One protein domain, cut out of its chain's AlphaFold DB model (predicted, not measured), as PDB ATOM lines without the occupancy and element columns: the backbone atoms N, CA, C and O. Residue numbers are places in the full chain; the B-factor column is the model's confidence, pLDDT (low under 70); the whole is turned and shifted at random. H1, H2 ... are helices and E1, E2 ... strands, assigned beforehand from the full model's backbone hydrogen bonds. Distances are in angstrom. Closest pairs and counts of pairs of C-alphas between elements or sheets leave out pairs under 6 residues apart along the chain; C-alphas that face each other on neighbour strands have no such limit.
ATOM      1  N   GLU A  32     186.717 132.143 254.001       80.25
ATOM      2  CA  GLU A  32     187.857 132.612 254.793       80.25
ATOM      3  C   GLU A  32     188.099 134.117 254.578       80.25
ATOM      4  O   GLU A  32     188.465 134.838 255.504       80.25
ATOM      5  N   VAL A  33     187.807 134.620 253.372       82.94
ATOM      6  CA  VAL A  33     187.870 136.053 253.055       82.94
ATOM      7  C   VAL A  33     186.924 136.890 253.923       82.94
ATOM      8  O   VAL A  33     187.319 137.957 254.376       82.94
ATOM      9  N   LEU A  34     185.715 136.401 254.217       84.31
ATOM     10  CA  LEU A  34     184.725 137.140 255.007       84.31
ATOM     11  C   LEU A  34     185.036 137.073 256.498       84.31
ATOM     12  O   LEU A  34     184.885 138.070 257.194       84.31
ATOM     13  N   THR A  35     185.548 135.934 256.978       81.62
ATOM     14  CA  THR A  35     185.978 135.801 258.381       81.62
ATOM     15  C   THR A  35     187.096 136.769 258.771       81.62
ATOM     16  O   THR A  35     187.264 137.053 259.951       81.62
ATOM     17  N   ARG A  36     187.851 137.289 257.792       75.56
ATOM     18  CA  ARG A  36     188.964 138.224 258.015       75.56
ATOM     19  C   ARG A  36     188.569 139.689 257.977       75.56
ATOM     20  O   ARG A  36     189.355 140.512 258.427       75.56
ATOM     21  N   LEU A  37     187.432 140.016 257.370       78.81
ATOM     22  CA  LEU A  37     187.028 141.409 257.226       78.81
ATOM     23  C   LEU A  37     186.609 141.948 258.590       78.81
ATOM     24  O   LEU A  37     187.275 142.816 259.142       78.81
ATOM     25  N   ASP A  38     185.540 141.389 259.149       81.38
ATOM     26  CA  ASP A  38     184.995 141.771 260.446       81.38
ATOM     27  C   ASP A  38     183.906 140.760 260.876       81.38
ATOM     28  O   ASP A  38     183.435 139.927 260.095       81.38
ATOM     29  N   HIS A  39     183.496 140.814 262.147       80.94
ATOM     30  CA  HIS A  39     182.414 139.961 262.658       80.94
ATOM     31  C   HIS A  39     181.048 140.271 262.023       80.94
ATOM     32  O   HIS A  39     180.171 139.407 262.004       80.94
ATOM     33  N   GLU A  40     180.855 141.484 261.512       84.75
ATOM     34  CA  GLU A  40     179.611 141.920 260.879       84.75
ATOM     35  C   GLU A  40     179.408 141.226 259.528       84.75
ATOM     36  O   GLU A  40     178.362 140.630 259.308       84.75
ATOM     37  N   SER A  41     180.458 141.119 258.716       84.75
ATOM     38  CA  SER A  41     180.537 140.372 257.455       84.75
ATOM     39  C   SER A  41     180.064 138.941 257.620       84.75
ATOM     40  O   SER A  41     179.304 138.418 256.805       84.75
ATOM     41  N   VAL A  42     180.538 138.301 258.690       86.50
ATOM     42  CA  VAL A  42     180.175 136.932 259.039       86.50
ATOM     43  C   VAL A  42     178.689 136.855 259.369       86.50
ATOM     44  O   VAL A  42     177.999 135.977 258.857       86.50
ATOM     45  N   ASN A  43     178.175 137.784 260.174       85.94
ATOM     46  CA  ASN A  43     176.760 137.820 260.531       85.94
ATOM     47  C   ASN A  43     175.864 138.101 259.318       85.94
ATOM     48  O   ASN A  43     174.857 137.414 259.148       85.94
ATOM     49  N   THR A  44     176.237 139.050 258.459       87.31
ATOM     50  CA  THR A  44     175.535 139.371 257.209       87.31
ATOM     51  C   THR A  44     175.479 138.142 256.310       87.31
ATOM     52  O   THR A  44     174.393 137.717 255.920       87.31
ATOM     53  N   TYR A  45     176.611 137.471 256.088       89.00
ATOM     54  CA  TYR A  45     176.665 136.227 255.320       89.00
ATOM     55  C   TYR A  45     175.797 135.110 255.931       89.00
ATOM     56  O   TYR A  45     175.008 134.482 255.224       89.00
ATOM     57  N   LEU A  46     175.875 134.883 257.246       87.81
ATOM     58  CA  LEU A  46     175.057 133.874 257.930       87.81
ATOM     59  C   LEU A  46     173.557 134.193 257.865       87.81
ATOM     60  O   LEU A  46     172.736 133.277 257.815       87.81
ATOM     61  N   ASN A  47     173.185 135.474 257.858       86.88
ATOM     62  CA  ASN A  47     171.804 135.891 257.648       86.88
ATOM     63  C   ASN A  47     171.340 135.583 256.223       86.88
ATOM     64  O   ASN A  47     170.247 135.046 256.072       86.88
ATOM     65  N   CYS A  48     172.181 135.820 255.212       86.69
ATOM     66  CA  CYS A  48     171.865 135.520 253.811       86.69
ATOM     67  C   CYS A  48     171.594 134.026 253.566       86.69
ATOM     68  O   CYS A  48     170.747 133.677 252.748       86.69
ATOM     69  N   LEU A  49     172.278 133.130 254.290       87.00
ATOM     70  CA  LEU A  49     172.068 131.679 254.170       87.00
ATOM     71  C   LEU A  49     170.668 131.223 254.620       87.00
ATOM     72  O   LEU A  49     170.201 130.165 254.194       87.00
ATOM     73  N   LYS A  50     169.971 132.005 255.458       83.00
ATOM     74  CA  LYS A  50     168.606 131.675 255.912       83.00
ATOM     75  C   LYS A  50     167.605 131.669 254.759       83.00
ATOM     76  O   LYS A  50     166.644 130.904 254.794       83.00
ATOM     77  N   ASP A  51     167.864 132.456 253.718       77.75
ATOM     78  CA  ASP A  51     167.014 132.548 252.531       77.75
ATOM     79  C   ASP A  51     167.328 131.479 251.491       77.75
ATOM     80  O   ASP A  51     166.861 131.551 250.355       77.75
ATOM     81  N   GLY A  52     168.078 130.448 251.865       82.12
ATOM     82  CA  GLY A  52     168.473 129.359 250.993       82.12
ATOM     83  C   GLY A  52     169.966 129.339 250.758       82.12
ATOM     84  O   GLY A  52     170.640 130.365 250.726       82.12
ATOM     85  N   GLU A  53     170.466 128.134 250.555       86.19
ATOM     86  CA  GLU A  53     171.885 127.863 250.441       86.19
ATOM     87  C   GLU A  53     172.121 126.719 249.456       86.19
ATOM     88  O   GLU A  53     171.305 125.801 249.331       86.19
ATOM     89  N   GLU A  54     173.244 126.779 248.753       85.88
ATOM     90  CA  GLU A  54     173.776 125.694 247.929       85.88
ATOM     91  C   GLU A  54     175.200 125.375 248.372       85.88
ATOM     92  O   GLU A  54     175.921 126.262 248.819       85.88
ATOM     93  N   LYS A  55     175.621 124.113 248.276       84.75
ATOM     94  CA  LYS A  55     177.015 123.746 248.551       84.75
ATOM     95  C   LYS A  55     177.854 124.007 247.307       84.75
ATOM     96  O   LYS A  55     177.733 123.274 246.335       84.75
ATOM     97  N   SER A  56     178.756 124.975 247.375       79.12
ATOM     98  CA  SER A  56     179.658 125.290 246.274       79.12
ATOM     99  C   SER A  56     180.962 124.506 246.401       79.12
ATOM    100  O   SER A  56     181.736 124.689 247.342       79.12
ATOM    101  N   ASN A  57     181.206 123.623 245.431       86.12
ATOM    102  CA  ASN A  57     182.418 122.814 245.319       86.12
ATOM    103  C   ASN A  57     183.146 123.176 244.025       86.12
ATOM    104  O   ASN A  57     183.072 122.458 243.035       86.12
ATOM    105  N   ALA A 358     171.385 131.637 248.268       89.62
ATOM    106  CA  ALA A 358     170.576 131.520 247.047       89.62
ATOM    107  C   ALA A 358     170.409 132.865 246.314       89.62
ATOM    108  O   ALA A 358     170.501 132.937 245.091       89.62
ATOM    109  N   ARG A 359     170.230 133.951 247.069       90.44
ATOM    110  CA  ARG A 359     170.185 135.332 246.560       90.44
ATOM    111  C   ARG A 359     171.452 135.755 245.802       90.44
ATOM    112  O   ARG A 359     171.354 136.458 244.804       90.44
ATOM    113  N   TRP A 360     172.629 135.272 246.208       93.69
ATOM    114  CA  TRP A 360     173.882 135.537 245.492       93.69
ATOM    115  C   TRP A 360     173.890 134.821 244.143       93.69
ATOM    116  O   TRP A 360     174.282 135.409 243.144       93.69
ATOM    117  N   ILE A 361     173.357 133.599 244.084       91.88
ATOM    118  CA  ILE A 361     173.218 132.834 242.836       91.88
ATOM    119  C   ILE A 361     172.213 133.512 241.886       91.88
ATOM    120  O   ILE A 361     172.449 133.579 240.682       91.88
ATOM    121  N   HIS A 362     171.124 134.086 242.409       90.69
ATOM    122  CA  HIS A 362     170.215 134.914 241.604       90.69
ATOM    123  C   HIS A 362     170.902 136.169 241.051       90.69
ATOM    124  O   HIS A 362     170.666 136.535 239.901       90.69
ATOM    125  N   LEU A 363     171.777 136.811 241.831       93.75
ATOM    126  CA  LEU A 363     172.573 137.930 241.334       93.75
ATOM    127  C   LEU A 363     173.590 137.478 240.273       93.75
ATOM    128  O   LEU A 363     173.760 138.168 239.274       93.75
ATOM    129  N   GLU A 364     174.224 136.310 240.425       93.00
ATOM    130  CA  GLU A 364     175.086 135.725 239.385       93.00
ATOM    131  C   GLU A 364     174.328 135.529 238.060       93.00
ATOM    132  O   GLU A 364     174.851 135.904 237.008       93.00
ATOM    133  N   LYS A 365     173.090 135.008 238.112       91.00
ATOM    134  CA  LYS A 365     172.189 134.884 236.949       91.00
ATOM    135  C   LYS A 365     171.954 136.234 236.283       91.00
ATOM    136  O   LYS A 365     172.245 136.415 235.103       91.00
ATOM    137  N   ALA A 366     171.475 137.199 237.063       91.19
ATOM    138  CA  ALA A 366     171.114 138.505 236.539       91.19
ATOM    139  C   ALA A 366     172.331 139.244 235.966       91.19
ATOM    140  O   ALA A 366     172.224 139.892 234.925       91.19
ATOM    141  N   LEU A 367     173.508 139.117 236.587       92.38
ATOM    142  CA  LEU A 367     174.744 139.684 236.052       92.38
ATOM    143  C   LEU A 367     175.143 139.038 234.729       92.38
ATOM    144  O   LEU A 367     175.539 139.761 233.818       92.38
ATOM    145  N   PHE A 368     175.015 137.719 234.598       87.94
ATOM    146  CA  PHE A 368     175.305 137.019 233.352       87.94
ATOM    147  C   PHE A 368     174.409 137.494 232.197       87.94
ATOM    148  O   PHE A 368     174.913 137.813 231.120       87.94
ATOM    149  N   GLU A 369     173.108 137.633 232.442       86.38
ATOM    150  CA  GLU A 369     172.125 138.054 231.433       86.38
ATOM    151  C   GLU A 369     172.270 139.533 231.043       86.38
ATOM    152  O   GLU A 369     172.231 139.888 229.864       86.38
ATOM    153  N   ASN A 370     172.490 140.413 232.026       85.12
ATOM    154  CA  ASN A 370     172.540 141.864 231.808       85.12
ATOM    155  C   ASN A 370     173.917 142.375 231.344       85.12
ATOM    156  O   ASN A 370     174.040 143.510 230.853       85.12
ATOM    157  N   SER A 371     174.956 141.547 231.481       82.31
ATOM    158  CA  SER A 371     176.347 141.913 231.177       82.31
ATOM    159  C   SER A 371     176.901 141.213 229.938       82.31
ATOM    160  O   SER A 371     178.116 141.195 229.736       82.31
ATOM    161  N   TYR A 372     176.038 140.677 229.068       79.19
ATOM    162  CA  TYR A 372     176.476 140.077 227.810       79.19
ATOM    163  C   TYR A 372     177.296 141.079 226.977       79.19
ATOM    164  O   TYR A 372     176.846 142.188 226.677       79.19
ATOM    165  N   GLY A 373     178.535 140.705 226.641       80.00
ATOM    166  CA  GLY A 373     179.484 141.571 225.931       80.00
ATOM    167  C   GLY A 373     180.011 142.767 226.740       80.00
ATOM    168  O   GLY A 373     180.659 143.644 226.170       80.00
ATOM    169  N   LYS A 374     179.747 142.833 228.052       88.81
ATOM    170  CA  LYS A 374     180.217 143.891 228.957       88.81
ATOM    171  C   LYS A 374     181.170 143.311 230.012       88.81
ATOM    172  O   LYS A 374     180.724 142.940 231.095       88.81
ATOM    173  N   PRO A 375     182.485 143.270 229.747       89.88
ATOM    174  CA  PRO A 375     183.445 142.710 230.697       89.88
ATOM    175  C   PRO A 375     183.645 143.564 231.962       89.88
ATOM    176  O   PRO A 375     184.201 143.066 232.939       89.88
ATOM    177  N   VAL A 376     183.198 144.831 231.971       93.56
ATOM    178  CA  VAL A 376     183.308 145.740 233.127       93.56
ATOM    179  C   VAL A 376     181.992 146.468 233.378       93.56
ATOM    180  O   VAL A 376     181.470 147.165 232.506       93.56
ATOM    181  N   VAL A 377     181.489 146.384 234.604       94.06
ATOM    182  CA  VAL A 377     180.216 146.992 235.009       94.06
ATOM    183  C   VAL A 377     180.449 147.933 236.190       94.06
ATOM    184  O   VAL A 377     181.320 147.687 237.025       94.06
ATOM    185  N   ALA A 378     179.728 149.055 236.235       94.75
ATOM    186  CA  ALA A 378     179.805 149.966 237.371       94.75
ATOM    187  C   ALA A 378     179.127 149.339 238.596       94.75
ATOM    188  O   ALA A 378     178.096 148.680 238.466       94.75
ATOM    189  N   LYS A 379     179.664 149.573 239.799       94.88
ATOM    190  CA  LYS A 379     179.052 149.046 241.033       94.88
ATOM    191  C   LYS A 379     177.613 149.554 241.225       94.88
ATOM    192  O   LYS A 379     176.779 148.807 241.725       94.88
ATOM    193  N   SER A 380     177.308 150.776 240.776       94.56
ATOM    194  CA  SER A 380     175.942 151.326 240.762       94.56
ATOM    195  C   SER A 380     174.979 150.477 239.937       94.56
ATOM    196  O   SER A 380     173.903 150.140 240.414       94.56
ATOM    197  N   ASP A 381     175.392 150.072 238.736       93.94
ATOM    198  CA  ASP A 381     174.561 149.280 237.827       93.94
ATOM    199  C   ASP A 381     174.335 147.877 238.411       93.94
ATOM    200  O   ASP A 381     173.243 147.326 238.324       93.94
ATOM    201  N   ILE A 382     175.354 147.311 239.072       94.69
ATOM    202  CA  ILE A 382     175.219 146.045 239.806       94.69
ATOM    203  C   ILE A 382     174.215 146.194 240.951       94.69
ATOM    204  O   ILE A 382     173.393 145.303 241.133       94.69
ATOM    205  N   ALA A 383     174.248 147.297 241.704       94.56
ATOM    206  CA  ALA A 383     173.283 147.547 242.772       94.56
ATOM    207  C   ALA A 383     171.850 147.695 242.228       94.56
ATOM    208  O   ALA A 383     170.906 147.179 242.823       94.56
ATOM    209  N   GLU A 384     171.669 148.342 241.074       93.75
ATOM    210  CA  GLU A 384     170.371 148.405 240.391       93.75
ATOM    211  C   GLU A 384     169.885 147.016 239.959       93.75
ATOM    212  O   GLU A 384     168.736 146.661 240.220       93.75
ATOM    213  N   ILE A 385     170.757 146.199 239.359       92.25
ATOM    214  CA  ILE A 385     170.437 144.811 238.995       92.25
ATOM    215  C   ILE A 385     170.062 144.014 240.250       92.25
ATOM    216  O   ILE A 385     169.028 143.351 240.270       92.25
ATOM    217  N   ALA A 386     170.853 144.128 241.317       92.75
ATOM    218  CA  ALA A 386     170.664 143.412 242.573       92.75
ATOM    219  C   ALA A 386     169.356 143.774 243.295       92.75
ATOM    220  O   ALA A 386     168.785 142.927 243.978       92.75
ATOM    221  N   ASN A 387     168.832 144.984 243.102       91.00
ATOM    222  CA  ASN A 387     167.521 145.385 243.619       91.00
ATOM    223  C   ASN A 387     166.340 144.783 242.837       91.00
ATOM    224  O   ASN A 387     165.242 144.683 243.383       91.00
ATOM    225  N   ASN A 388     166.550 144.395 241.577       87.06
ATOM    226  CA  ASN A 388     165.492 143.962 240.660       87.06
ATOM    227  C   ASN A 388     165.384 142.437 240.497       87.06
ATOM    228  O   ASN A 388     164.493 141.968 239.796       87.06
ATOM    229  N   ILE A 389     166.274 141.653 241.112       85.00
ATOM    230  CA  ILE A 389     166.203 140.185 241.064       85.00
ATOM    231  C   ILE A 389     165.064 139.635 241.939       85.00
ATOM    232  O   ILE A 389     164.604 140.290 242.873       85.00
ATOM    233  N   ILE A 390     164.680 138.374 241.698       79.81
ATOM    234  CA  ILE A 390     163.623 137.646 242.435       79.81
ATOM    235  C   ILE A 390     163.807 137.719 243.964       79.81
ATOM    236  O   ILE A 390     162.832 137.827 244.709       79.81
ATOM    237  N   GLN A 391     165.057 137.659 244.439       81.62
ATOM    238  CA  GLN A 391     165.428 137.846 245.845       81.62
ATOM    239  C   GLN A 391     166.317 139.093 245.996       81.62
ATOM    240  O   GLN A 391     167.540 138.947 245.949       81.62
ATOM    241  N   PRO A 392     165.736 140.299 246.145       85.81
ATOM    242  CA  PRO A 392     166.483 141.552 246.102       85.81
ATOM    243  C   PRO A 392     167.584 141.644 247.157       85.81
ATOM    244  O   PRO A 392     167.376 141.291 248.320       85.81
ATOM    245  N   ILE A 393     168.723 142.205 246.760       90.38
ATOM    246  CA  ILE A 393     169.814 142.595 247.654       90.38
ATOM    247  C   ILE A 393     169.808 144.121 247.731       90.38
ATOM    248  O   ILE A 393     170.317 144.805 246.847       90.38
ATOM    249  N   THR A 394     169.189 144.644 248.791       88.94
ATOM    250  CA  THR A 394     169.063 146.090 249.043       88.94
ATOM    251  C   THR A 394     170.150 146.632 249.967       88.94
ATOM    252  O   THR A 394     170.315 147.843 250.078       88.94
ATOM    253  N   ASP A 395     170.834 145.745 250.689       90.44
ATOM    254  CA  ASP A 395     171.900 146.102 251.619       90.44
ATOM    255  C   ASP A 395     173.231 146.268 250.870       90.44
ATOM    256  O   ASP A 395     173.696 145.361 250.173       90.44
ATOM    257  N   GLU A 396     173.847 147.441 251.010       90.62
ATOM    258  CA  GLU A 396     175.122 147.749 250.362       90.62
ATOM    259  C   GLU A 396     176.268 146.918 250.950       90.62
ATOM    260  O   GLU A 396     177.171 146.513 250.212       90.62
ATOM    261  N   GLU A 397     176.226 146.610 252.251       90.38
ATOM    262  CA  GLU A 397     177.251 145.774 252.875       90.38
ATOM    263  C   GLU A 397     177.188 144.343 252.360       90.38
ATOM    264  O   GLU A 397     178.218 143.734 252.069       90.38
ATOM    265  N   GLU A 398     175.984 143.802 252.202       93.12
ATOM    266  CA  GLU A 398     175.793 142.496 251.596       93.12
ATOM    267  C   GLU A 398     176.346 142.446 250.169       93.12
ATOM    268  O   GLU A 398     177.064 141.499 249.824       93.12
ATOM    269  N   LEU A 399     176.067 143.470 249.355       94.38
ATOM    270  CA  LEU A 399     176.612 143.565 248.004       94.38
ATOM    271  C   LEU A 399     178.147 143.615 248.020       94.38
ATOM    272  O   LEU A 399     178.806 142.943 247.222       94.38
ATOM    273  N   GLU A 400     178.733 144.360 248.956       93.62
ATOM    274  CA  GLU A 400     180.181 144.403 249.164       93.62
ATOM    275  C   GLU A 400     180.746 143.013 249.506       93.62
ATOM    276  O   GLU A 400     181.796 142.611 248.987       93.62
ATOM    277  N   ARG A 401     180.045 142.234 250.344       93.25
ATOM    278  CA  ARG A 401     180.469 140.872 250.718       93.25
ATOM    279  C   ARG A 401     180.341 139.899 249.553       93.25
ATOM    280  O   ARG A 401     181.246 139.084 249.369       93.25
ATOM    281  N   PHE A 402     179.294 140.026 248.738       94.62
ATOM    282  CA  PHE A 402     179.151 139.289 247.482       94.62
ATOM    283  C   PHE A 402     180.348 139.549 246.557       94.62
ATOM    284  O   PHE A 402     181.044 138.612 246.161       94.62
ATOM    285  N   LEU A 403     180.659 140.818 246.271       95.19
ATOM    286  CA  LEU A 403     181.771 141.184 245.389       95.19
ATOM    287  C   LEU A 403     183.122 140.710 245.940       95.19
ATOM    288  O   LEU A 403     183.944 140.158 245.205       95.19
ATOM    289  N   THR A 404     183.335 140.855 247.249       92.56
ATOM    290  CA  THR A 404     184.559 140.402 247.921       92.56
ATOM    291  C   THR A 404     184.719 138.882 247.860       92.56
ATOM    292  O   THR A 404     185.811 138.377 247.575       92.56
ATOM    293  N   TYR A 405     183.633 138.136 248.072       91.31
ATOM    294  CA  TYR A 405     183.619 136.684 247.935       91.31
ATOM    295  C   TYR A 405     183.945 136.252 246.500       91.31
ATOM    296  O   TYR A 405     184.872 135.461 246.300       91.31
ATOM    297  N   HIS A 406     183.275 136.823 245.495       91.88
ATOM    298  CA  HIS A 406     183.509 136.486 244.087       91.88
ATOM    299  C   HIS A 406     184.916 136.843 243.594       91.88
ATOM    300  O   HIS A 406     185.471 136.121 242.757       91.88
ATOM    301  N   ASN A 407     185.511 137.905 244.143       91.31
ATOM    302  CA  ASN A 407     186.910 138.249 243.913       91.31
ATOM    303  C   ASN A 407     187.863 137.191 244.487       91.31
ATOM    304  O   ASN A 407     188.790 136.756 243.807       91.31
ATOM    305  N   SER A 408     187.601 136.698 245.704       86.88
ATOM    306  CA  SER A 408     188.457 135.688 246.349       86.88
ATOM    307  C   SER A 408     188.526 134.363 245.577       86.88
ATOM    308  O   SER A 408     189.604 133.784 245.431       86.88
ATOM    309  N   ILE A 409     187.404 133.925 244.997       86.94
ATOM    310  CA  ILE A 409     187.333 132.707 244.173       86.94
ATOM    311  C   ILE A 409     187.774 132.947 242.715       86.94
ATOM    312  O   ILE A 409     187.847 132.003 241.924       86.94
ATOM    313  N   GLY A 410     188.088 134.197 242.351       87.00
ATOM    314  CA  GLY A 410     188.561 134.597 241.025       87.00
ATOM    315  C   GLY A 410     187.496 134.538 239.932       87.00
ATOM    316  O   GLY A 410     187.832 134.268 238.781       87.00
ATOM    317  N   THR A 411     186.219 134.718 240.284       88.75
ATOM    318  CA  THR A 411     185.141 134.836 239.287       88.75
ATOM    319  C   THR A 411     185.076 136.257 238.744       88.75
ATOM    320  O   THR A 411     184.994 136.431 237.536       88.75
ATOM    321  N   TYR A 412     185.192 137.252 239.624       92.75
ATOM    322  CA  TYR A 412     185.266 138.670 239.267       92.75
ATOM    323  C   TYR A 412     186.590 139.255 239.755       92.75
ATOM    324  O   TYR A 412     187.270 138.641 240.578       92.75
ATOM    325  N   VAL A 413     186.947 140.445 239.277       92.00
ATOM    326  CA  VAL A 413     188.028 141.246 239.859       92.00
ATOM    327  C   VAL A 413     187.424 142.510 240.450       92.00
ATOM    328  O   VAL A 413     186.841 143.332 239.739       92.00
ATOM    329  N   TYR A 414     187.553 142.637 241.768       92.88
ATOM    330  CA  TYR A 414     186.994 143.730 242.551       92.88
ATOM    331  C   TYR A 414     187.961 144.168 243.647       92.88
ATOM    332  O   TYR A 414     188.576 143.340 244.322       92.88
ATOM    333  N   PHE A 415     188.057 145.479 243.855       90.06
ATOM    334  CA  PHE A 415     188.865 146.064 244.915       90.06
ATOM    335  C   PHE A 415     188.033 147.089 245.679       90.06
ATOM    336  O   PHE A 415     187.544 148.048 245.087       90.06
ATOM    337  N   SER A 416     187.909 146.912 246.993       87.94
ATOM    338  CA  SER A 416     187.120 147.800 247.856       87.94
ATOM    339  C   SER A 416     187.670 149.231 247.917       87.94
ATOM    340  O   SER A 416     186.920 150.183 248.102       87.94
ATOM    341  N   ASP A 417     188.974 149.416 247.692       87.94
ATOM    342  CA  ASP A 417     189.625 150.725 247.551       87.94
ATOM    343  C   ASP A 417     189.507 151.327 246.137       87.94
ATOM    344  O   ASP A 417     189.811 152.504 245.945       87.94
ATOM    345  N   LEU A 418     189.026 150.556 245.153       89.56
ATOM    346  CA  LEU A 418     188.661 151.014 243.808       89.56
ATOM    347  C   LEU A 418     187.218 150.586 243.463       89.56
ATOM    348  O   LEU A 418     187.007 149.900 242.460       89.56
ATOM    349  N   PRO A 419     186.211 150.999 244.256       90.38
ATOM    350  CA  PRO A 419     184.891 150.371 244.255       90.38
ATOM    351  C   PRO A 419     184.014 150.750 243.051       90.38
ATOM    352  O   PRO A 419     182.914 150.229 242.915       90.38
ATOM    353  N   GLU A 420     184.469 151.678 242.205       92.31
ATOM    354  CA  GLU A 420     183.711 152.266 241.090       92.31
ATOM    355  C   GLU A 420     183.246 151.213 240.071       92.31
ATOM    356  O   GLU A 420     182.121 151.277 239.569       92.31
ATOM    357  N   TYR A 421     184.109 150.241 239.771       94.50
ATOM    358  CA  TYR A 421     183.889 149.258 238.718       94.50
ATOM    359  C   TYR A 421     184.254 147.853 239.187       94.50
ATOM    360  O   TYR A 421     185.165 147.657 239.990       94.50
ATOM    361  N   VAL A 422     183.549 146.878 238.625       94.56
ATOM    362  CA  VAL A 422     183.795 145.451 238.803       94.56
ATOM    363  C   VAL A 422     184.107 144.863 237.438       94.56
ATOM    364  O   VAL A 422     183.345 145.044 236.485       94.56
ATOM    365  N   VAL A 423     185.223 144.147 237.335       94.19
ATOM    366  CA  VAL A 423     185.529 143.370 236.134       94.19
ATOM    367  C   VAL A 423     184.856 142.008 236.272       94.19
ATOM    368  O   VAL A 423     185.226 141.219 237.141       94.19
ATOM    369  N   LEU A 424     183.876 141.732 235.417       93.25
ATOM    370  CA  LEU A 424     183.153 140.459 235.400       93.25
ATOM    371  C   LEU A 424     183.883 139.375 234.598       93.25
ATOM    372  O   LEU A 424     183.655 138.193 234.830       93.25
ATOM    373  N   ASP A 425     184.774 139.775 233.687       91.38
ATOM    374  CA  ASP A 425     185.584 138.867 232.876       91.38
ATOM    375  C   ASP A 425     187.094 139.046 233.150       91.38
ATOM    376  O   ASP A 425     187.734 139.963 232.616       91.38
ATOM    377  N   PRO A 426     187.706 138.164 233.966       90.62
ATOM    378  CA  PRO A 426     189.147 138.179 234.202       90.62
ATOM    379  C   PRO A 426     190.000 137.956 232.940       90.62
ATOM    380  O   PRO A 426     191.121 138.465 232.883       90.62
ATOM    381  N   GLN A 427     189.497 137.234 231.927       90.50
ATOM    382  CA  GLN A 427     190.211 137.008 230.662       90.50
ATOM    383  C   GLN A 427     190.317 138.310 229.858       90.50
ATOM    384  O   GLN A 427     191.356 138.590 229.248       90.50
ATOM    385  N   TRP A 428     189.273 139.140 229.899       91.19
ATOM    386  CA  TRP A 428     189.307 140.475 229.309       91.19
ATOM    387  C   TRP A 428     190.320 141.390 230.009       91.19
ATOM    388  O   TRP A 428     191.093 142.061 229.330       91.19
ATOM    389  N   LEU A 429     190.373 141.400 231.351       90.81
ATOM    390  CA  LEU A 429     191.346 142.225 232.087       90.81
ATOM    391  C   LEU A 429     192.782 141.859 231.720       90.81
ATOM    392  O   LEU A 429     193.639 142.724 231.548       90.81
ATOM    393  N   GLU A 430     193.039 140.566 231.586       86.38
ATOM    394  CA  GLU A 430     194.340 140.083 231.169       86.38
ATOM    395  C   GLU A 430     194.676 140.499 229.729       86.38
ATOM    396  O   GLU A 430     195.785 140.976 229.472       86.38
ATOM    397  N   SER A 431     193.702 140.420 228.821       84.38
ATOM    398  CA  SER A 431     193.843 140.911 227.448       84.38
ATOM    399  C   SER A 431     194.143 142.413 227.428       84.38
ATOM    400  O   SER A 431     195.047 142.855 226.722       84.38
ATOM    401  N   ALA A 432     193.486 143.195 228.289       85.81
ATOM    402  CA  ALA A 432     193.767 144.617 228.449       85.81
ATOM    403  C   ALA A 432     195.195 144.879 228.967       85.81
ATOM    404  O   ALA A 432     195.870 145.785 228.478       85.81
ATOM    405  N   PHE A 433     195.704 144.078 229.911       83.44
ATOM    406  CA  PHE A 433     197.092 144.196 230.378       83.44
ATOM    407  C   PHE A 433     198.114 143.831 229.303       83.44
ATOM    408  O   PHE A 433     199.112 144.540 229.161       83.44
ATOM    409  N   LYS A 434     197.865 142.774 228.519       78.38
ATOM    410  CA  LYS A 434     198.706 142.416 227.365       78.38
ATOM    411  C   LYS A 434     198.845 143.581 226.397       78.38
ATOM    412  O   LYS A 434     199.971 143.908 226.025       78.38
ATOM    413  N   CYS A 435     197.731 144.223 226.049       74.38
ATOM    414  CA  CYS A 435     197.708 145.367 225.144       74.38
ATOM    415  C   CYS A 435     198.599 146.524 225.622       74.38
ATOM    416  O   CYS A 435     199.200 147.221 224.809       74.38
ATOM    417  N   ILE A 436     198.702 146.723 226.940       74.12
ATOM    418  CA  ILE A 436     199.475 147.825 227.523       74.12
ATOM    419  C   ILE A 436     200.960 147.462 227.681       74.12
ATOM    420  O   ILE A 436     201.818 148.326 227.521       74.12
ATOM    421  N   ILE A 437     201.275 146.203 228.009       71.56
ATOM    422  CA  ILE A 437     202.620 145.800 228.461       71.56
ATOM    423  C   ILE A 437     203.408 145.044 227.389       71.56
ATOM    424  O   ILE A 437     204.618 145.234 227.277       71.56
ATOM    425  N   THR A 438     202.763 144.154 226.634       62.72
ATOM    426  CA  THR A 438     203.456 143.113 225.847       62.72
ATOM    427  C   THR A 438     203.170 143.194 224.351       62.72
ATOM    428  O   THR A 438     203.667 142.378 223.571       62.72
ATOM    429  N   ASP A 439     202.363 144.154 223.912       61.31
ATOM    430  CA  ASP A 439     201.851 144.100 222.559       61.31
ATOM    431  C   ASP A 439     202.840 144.618 221.507       61.31
ATOM    432  O   ASP A 439     202.922 145.799 221.162       61.31
ATOM    433  N   GLU A 474     190.584 148.411 221.272       79.38
ATOM    434  CA  GLU A 474     189.132 148.316 221.324       79.38
ATOM    435  C   GLU A 474     188.513 149.430 222.184       79.38
ATOM    436  O   GLU A 474     189.069 149.860 223.204       79.38
ATOM    437  N   ASP A 475     187.318 149.875 221.797       81.75
ATOM    438  CA  ASP A 475     186.610 150.982 222.451       81.75
ATOM    439  C   ASP A 475     186.341 150.729 223.936       81.75
ATOM    440  O   ASP A 475     186.330 151.661 224.745       81.75
ATOM    441  N   TYR A 476     186.199 149.462 224.323       80.94
ATOM    442  CA  TYR A 476     186.010 149.087 225.717       80.94
ATOM    443  C   TYR A 476     187.262 149.378 226.558       80.94
ATOM    444  O   TYR A 476     187.170 150.017 227.604       80.94
ATOM    445  N   ILE A 477     188.454 149.015 226.077       82.81
ATOM    446  CA  ILE A 477     189.718 149.300 226.777       82.81
ATOM    447  C   ILE A 477     189.929 150.817 226.905       82.81
ATOM    448  O   ILE A 477     190.321 151.304 227.968       82.81
ATOM    449  N   LYS A 478     189.586 151.585 225.861       84.81
ATOM    450  CA  LYS A 478     189.614 153.060 225.890       84.81
ATOM    451  C   LYS A 478     188.703 153.631 226.972       84.81
ATOM    452  O   LYS A 478     189.141 154.478 227.751       84.81
ATOM    453  N   LYS A 479     187.456 153.152 227.043       88.62
ATOM    454  CA  LYS A 479     186.449 153.623 228.005       88.62
ATOM    455  C   LYS A 479     186.916 153.465 229.453       88.62
ATOM    456  O   LYS A 479     186.735 154.382 230.250       88.62
ATOM    457  N   TYR A 480     187.549 152.341 229.788       89.44
ATOM    458  CA  TYR A 480     187.975 152.034 231.160       89.44
ATOM    459  C   TYR A 480     189.450 152.352 231.444       89.44
ATOM    460  O   TYR A 480     189.977 151.924 232.471       89.44
ATOM    461  N   ARG A 481     190.117 153.155 230.598       88.88
ATOM    462  CA  ARG A 481     191.534 153.541 230.746       88.88
ATOM    463  C   ARG A 481     191.904 153.953 232.169       88.88
ATOM    464  O   ARG A 481     192.855 153.423 232.733       88.88
ATOM    465  N   ALA A 482     191.170 154.900 232.753       89.50
ATOM    466  CA  ALA A 482     191.498 155.423 234.078       89.50
ATOM    467  C   ALA A 482     191.428 154.333 235.159       89.50
ATOM    468  O   ALA A 482     192.293 154.275 236.028       89.50
ATOM    469  N   HIS A 483     190.428 153.453 235.082       90.69
ATOM    470  CA  HIS A 483     190.274 152.343 236.015       90.69
ATOM    471  C   HIS A 483     191.385 151.298 235.834       90.69
ATOM    472  O   HIS A 483     192.015 150.913 236.814       90.69
ATOM    473  N   LEU A 484     191.708 150.924 234.590       90.56
ATOM    474  CA  LEU A 484     192.810 150.004 234.278       90.56
ATOM    475  C   LEU A 484     194.148 150.505 234.834       90.56
ATOM    476  O   LEU A 484     194.862 149.741 235.474       90.56
ATOM    477  N   LEU A 485     194.460 151.795 234.667       89.31
ATOM    478  CA  LEU A 485     195.684 152.386 235.218       89.31
ATOM    479  C   LEU A 485     195.713 152.329 236.752       89.31
ATOM    480  O   LEU A 485     196.748 151.986 237.315       89.31
ATOM    481  N   LYS A 486     194.585 152.590 237.432       90.69
ATOM    482  CA  LYS A 486     194.492 152.436 238.896       90.69
ATOM    483  C   LYS A 486     194.737 150.979 239.327       90.69
ATOM    484  O   LYS A 486     195.446 150.754 240.304       90.69
ATOM    485  N   ILE A 487     194.202 149.992 238.597       89.81
ATOM    486  CA  ILE A 487     194.469 148.569 238.876       89.81
ATOM    487  C   ILE A 487     195.961 148.262 238.678       89.81
ATOM    488  O   ILE A 487     196.588 147.656 239.544       89.81
ATOM    489  N   MET A 488     196.555 148.705 237.568       88.56
ATOM    490  CA  MET A 488     197.979 148.487 237.293       88.56
ATOM    491  C   MET A 488     198.882 149.127 238.357       88.56
ATOM    492  O   MET A 488     199.885 148.530 238.745       88.56
ATOM    493  N   GLU A 489     198.523 150.312 238.858       88.75
ATOM    494  CA  GLU A 489     199.206 150.964 239.981       88.75
ATOM    495  C   GLU A 489     199.086 150.145 241.267       88.75
ATOM    496  O   GLU A 489     200.085 149.930 241.953       88.75
ATOM    497  N   LYS A 490     197.889 149.626 241.571       86.38
ATOM    498  CA  LYS A 490     197.642 148.799 242.760       86.38
ATOM    499  C   LYS A 490     198.522 147.548 242.787       86.38
ATOM    500  O   LYS A 490     199.046 147.188 243.839       86.38
ATOM    501  N   PHE A 491     198.714 146.905 241.637       82.94
ATOM    502  CA  PHE A 491     199.596 145.742 241.517       82.94
ATOM    503  C   PHE A 491     201.068 146.108 241.296       82.94
ATOM    504  O   PHE A 491     201.880 145.224 241.057       82.94
ATOM    505  N   ASN A 492     201.457 147.382 241.406       84.12
ATOM    506  CA  ASN A 492     202.827 147.846 241.160       84.12
ATOM    507  C   ASN A 492     203.364 147.455 239.770       84.12
ATOM    508  O   ASN A 492     204.565 147.264 239.589       84.12
ATOM    509  N   ILE A 493     202.474 147.327 238.783       84.38
ATOM    510  CA  ILE A 493     202.845 147.118 237.381       84.38
ATOM    511  C   ILE A 493     203.381 148.431 236.803       84.38
ATOM    512  O   ILE A 493     204.369 148.439 236.074       84.38
ATOM    513  N   ILE A 494     202.738 149.544 237.163       86.00
ATOM    514  CA  ILE A 494     203.188 150.903 236.862       86.00
ATOM    515  C   ILE A 494     203.247 151.717 238.153       86.00
ATOM    516  O   ILE A 494     202.530 151.439 239.112       86.00
ATOM    517  N   VAL A 495     204.091 152.746 238.176       84.62
ATOM    518  CA  VAL A 495     204.225 153.649 239.321       84.62
ATOM    519  C   VAL A 495     204.251 155.081 238.814       84.62
ATOM    520  O   VAL A 495     205.003 155.405 237.892       84.62
ATOM    521  N   ARG A 496     203.457 155.965 239.429       80.25
ATOM    522  CA  ARG A 496     203.538 157.396 239.124       80.25
ATOM    523  C   ARG A 496     204.788 158.004 239.761       80.25
ATOM    524  O   ARG A 496     205.029 157.790 240.953       80.25
ATOM    525  N   PRO A 497     205.568 158.808 239.021       73.69
ATOM    526  CA  PRO A 497     206.654 159.568 239.618       73.69
ATOM    527  C   PRO A 497     206.082 160.532 240.665       73.69
ATOM    528  O   PRO A 497     205.123 161.255 240.396       73.69
ATOM    529  N   ARG A 498     206.671 160.556 241.868       64.12
ATOM    530  CA  ARG A 498     206.284 161.518 242.912       64.12
ATOM    531  C   ARG A 498     206.496 162.936 242.394       64.12
ATOM    532  O   ARG A 498     207.613 163.288 242.012       64.12
ATOM    533  N   THR A 499     205.457 163.764 242.418       61.00
ATOM    534  CA  THR A 499     205.608 165.179 242.068       61.00
ATOM    535  C   THR A 499     206.148 165.954 243.276       61.00
ATOM    536  O   THR A 499     205.882 165.599 244.425       61.00
ATOM    537  N   MET A 500     206.925 167.027 243.062       45.94
ATOM    538  CA  MET A 500     207.439 167.865 244.169       45.94
ATOM    539  C   MET A 500     206.319 168.427 245.066       45.94
ATOM    540  O   MET A 500     206.564 168.708 246.238       45.94
ATOM    541  N   SER A 501     205.099 168.550 244.544       51.59
ATOM    542  CA  SER A 501     203.884 168.945 245.263       51.59
ATOM    543  C   SER A 501     203.546 167.980 246.408       51.59
ATOM    544  O   SER A 501     203.257 168.415 247.526       51.59
ATOM    545  N   ASP A 502     203.679 166.672 246.164       46.91
ATOM    546  CA  ASP A 502     203.370 165.606 247.129       46.91
ATOM    547  C   ASP A 502     204.395 165.565 248.275       46.91
ATOM    548  O   ASP A 502     204.070 165.295 249.434       46.91
ATOM    549  N   CYS A 503     205.648 165.927 247.976       46.44
ATOM    550  CA  CYS A 503     206.717 166.066 248.968       46.44
ATOM    551  C   CYS A 503     206.490 167.247 249.931       46.44
ATOM    552  O   CYS A 503     206.947 167.203 251.077       46.44
ATOM    553  N   ILE A 504     205.794 168.301 249.492       49.66
ATOM    554  CA  ILE A 504     205.482 169.477 250.323       49.66
ATOM    555  C   ILE A 504     204.264 169.203 251.216       49.66
ATOM    556  O   ILE A 504     204.255 169.628 252.373       49.66
ATOM    557  N   TYR A 505     203.271 168.453 250.724       42.78
ATOM    558  CA  TYR A 505     202.081 168.087 251.498       42.78
ATOM    559  C   TYR A 505     202.427 167.164 252.682       42.78
ATOM    560  O   TYR A 505     202.062 167.451 253.823       42.78
ATOM    561  N   ASN A 506     203.259 166.139 252.461       43.69
ATOM    562  CA  ASN A 506     203.676 165.223 253.531       43.69
ATOM    563  C   ASN A 506     204.613 165.860 254.576       43.69
ATOM    564  O   ASN A 506     204.616 165.437 255.728       43.69
ATOM    565  N   ARG A 507     205.362 166.923 254.237       42.22
ATOM    566  CA  ARG A 507     206.137 167.692 255.234       42.22
ATOM    567  C   ARG A 507     205.274 168.574 256.137       42.22
ATOM    568  O   ARG A 507     205.711 168.898 257.237       42.22
ATOM    569  N   ARG A 508     204.081 168.983 255.695       41.50
ATOM    570  CA  ARG A 508     203.155 169.772 256.526       41.50
ATOM    571  C   ARG A 508     202.380 168.898 257.515       41.50
ATOM    572  O   ARG A 508     202.175 169.333 258.639       41.50
ATOM    573  N   ASN A 509     202.068 167.656 257.149       40.88
ATOM    574  CA  ASN A 509     201.332 166.717 258.009       40.88
ATOM    575  C   ASN A 509     202.210 165.926 259.002       40.88
ATOM    576  O   ASN A 509     201.700 165.081 259.728       40.88
ATOM    577  N   HIS A 510     203.526 166.160 259.040       42.84
ATOM    578  CA  HIS A 510     204.432 165.615 260.069       42.84
ATOM    579  C   HIS A 510     204.964 166.689 261.031       42.84
ATOM    580  O   HIS A 510     205.847 166.410 261.835       42.84
ATOM    581  N   ASN A 511     204.426 167.911 260.953       37.47
ATOM    582  CA  ASN A 511     204.738 169.025 261.852       37.47
ATOM    583  C   ASN A 511     203.477 169.571 262.554       37.47
ATOM    584  O   ASN A 511     203.384 170.777 262.795       37.47
ATOM    585  N   VAL A 512     202.511 168.700 262.872       35.44
ATOM    586  CA  VAL A 512     201.398 169.008 263.787       35.44
ATOM    587  C   VAL A 512     201.366 167.980 264.902       35.44
ATOM    588  O   VAL A 512     201.428 166.776 264.565       35.44
TER     589      VAL A 512
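This is residues 32 to 57, 358 to 439 and 474 to 512 of the 512 residues of an uncharacterized protein of Mytilus galloprovincialis (UniProt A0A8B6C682). A small two-stranded ribbon, E2 beside E3, lies between two groups of helices: H1 to H5 on one side, where H2 crosses H5 and H3 crosses H4 at large angles while H2 and H3 meet at their ends as a corner, and a smaller, loosely packed group of H6, H7 and H8 on the other. A tail, residues 496 to 512 with H9, sticks out far from both groups. The printed part has 147 residues, with nine named helices and three named strands in the order H1 H2 E1 H3 E2 H4 H5 E3 H6 H7 H8 H9; the sheet order is E2 - E3, antiparallel, and the class is mostly helix. The whole is loose, with a radius of gyration of the C-alphas of 18.4 A and spans of 55 by 46 by 28 A.

E2 is residues 376 to 378 and E3 residues 421 to 423. H4 is residues 379 to 388, 14.5 A long, and H5 residues 396 to 408, 18.4 A. H3 is residues 358 to 370, 18.5 A, and H2 residues 39 to 51, 19.9 A. H1, residues 32 to 35, begins with C-alpha 32 at (187.857, 132.612, 254.793). E1, residues 53 to 56, pairs with no named strand. H6 is residues 426 to 437, 16.5 A; H7 residues 475 to 479; H8 residues 481 to 490, 14.3 A. H9, residues 500 to 508, 13.2 A, ends with C-alpha 508 at (203.155, 169.772, 256.526).

In the pair E2 and E3, N 377 and O 422 are 3.0 A apart and N 422 and O 377 2.9 A, within hydrogen-bond range. The closest C-alphas of H4 and E3, Lys 379 and Tyr 421, are 5.4 A apart. H4 touches H3 at a steep tilt of 66 degrees, opposite ways, closest at the C-alphas of Leu 363 and Ala 386, 5.9 A. H2 and H3 touch only at their ends, closest at the C-alphas of Asp 51 and Ala 358, 6.6 A. Residues 41 to 45 of H2 touch H5, about perpendicular at 86 degrees, closest at the C-alphas of Thr 44 and Glu 398, 6.4 A. H1 touches H5, closest at the C-alphas of Val 33 and Tyr 405, 6.7 A. H6 and H8 are close but not clearly touching, about perpendicular at 89 degrees, with the C-alphas of Ala 432 and Leu 484 closest at 8.0 A. H6 and H7 are also close but not clearly touching, with the C-alphas of Ala 432 and Ile 477 closest at 6.4 A. H8 and H9 are apart. Every O i to N i+4 pair is within range in H3, H4, H5, H6, H7 and H8; in H2 7 of 9 are and in H9 4 of 5, and H1 is too short for such a pair.

The two C-alphas farthest apart, Ile 390 and Asn 511, are 55.2 A apart. Residues 58 to 357 are not printed, with 14.8 A from C-alpha 57 to C-alpha 358; residues 440 to 473 are not printed, with 13.5 A from C-alpha 439 to C-alpha 474. The link from H5 to E3, 12 residues, is long. The mean pLDDT of the printed part is 83.1; residues 438 to 439 and 498 to 512 are under 70.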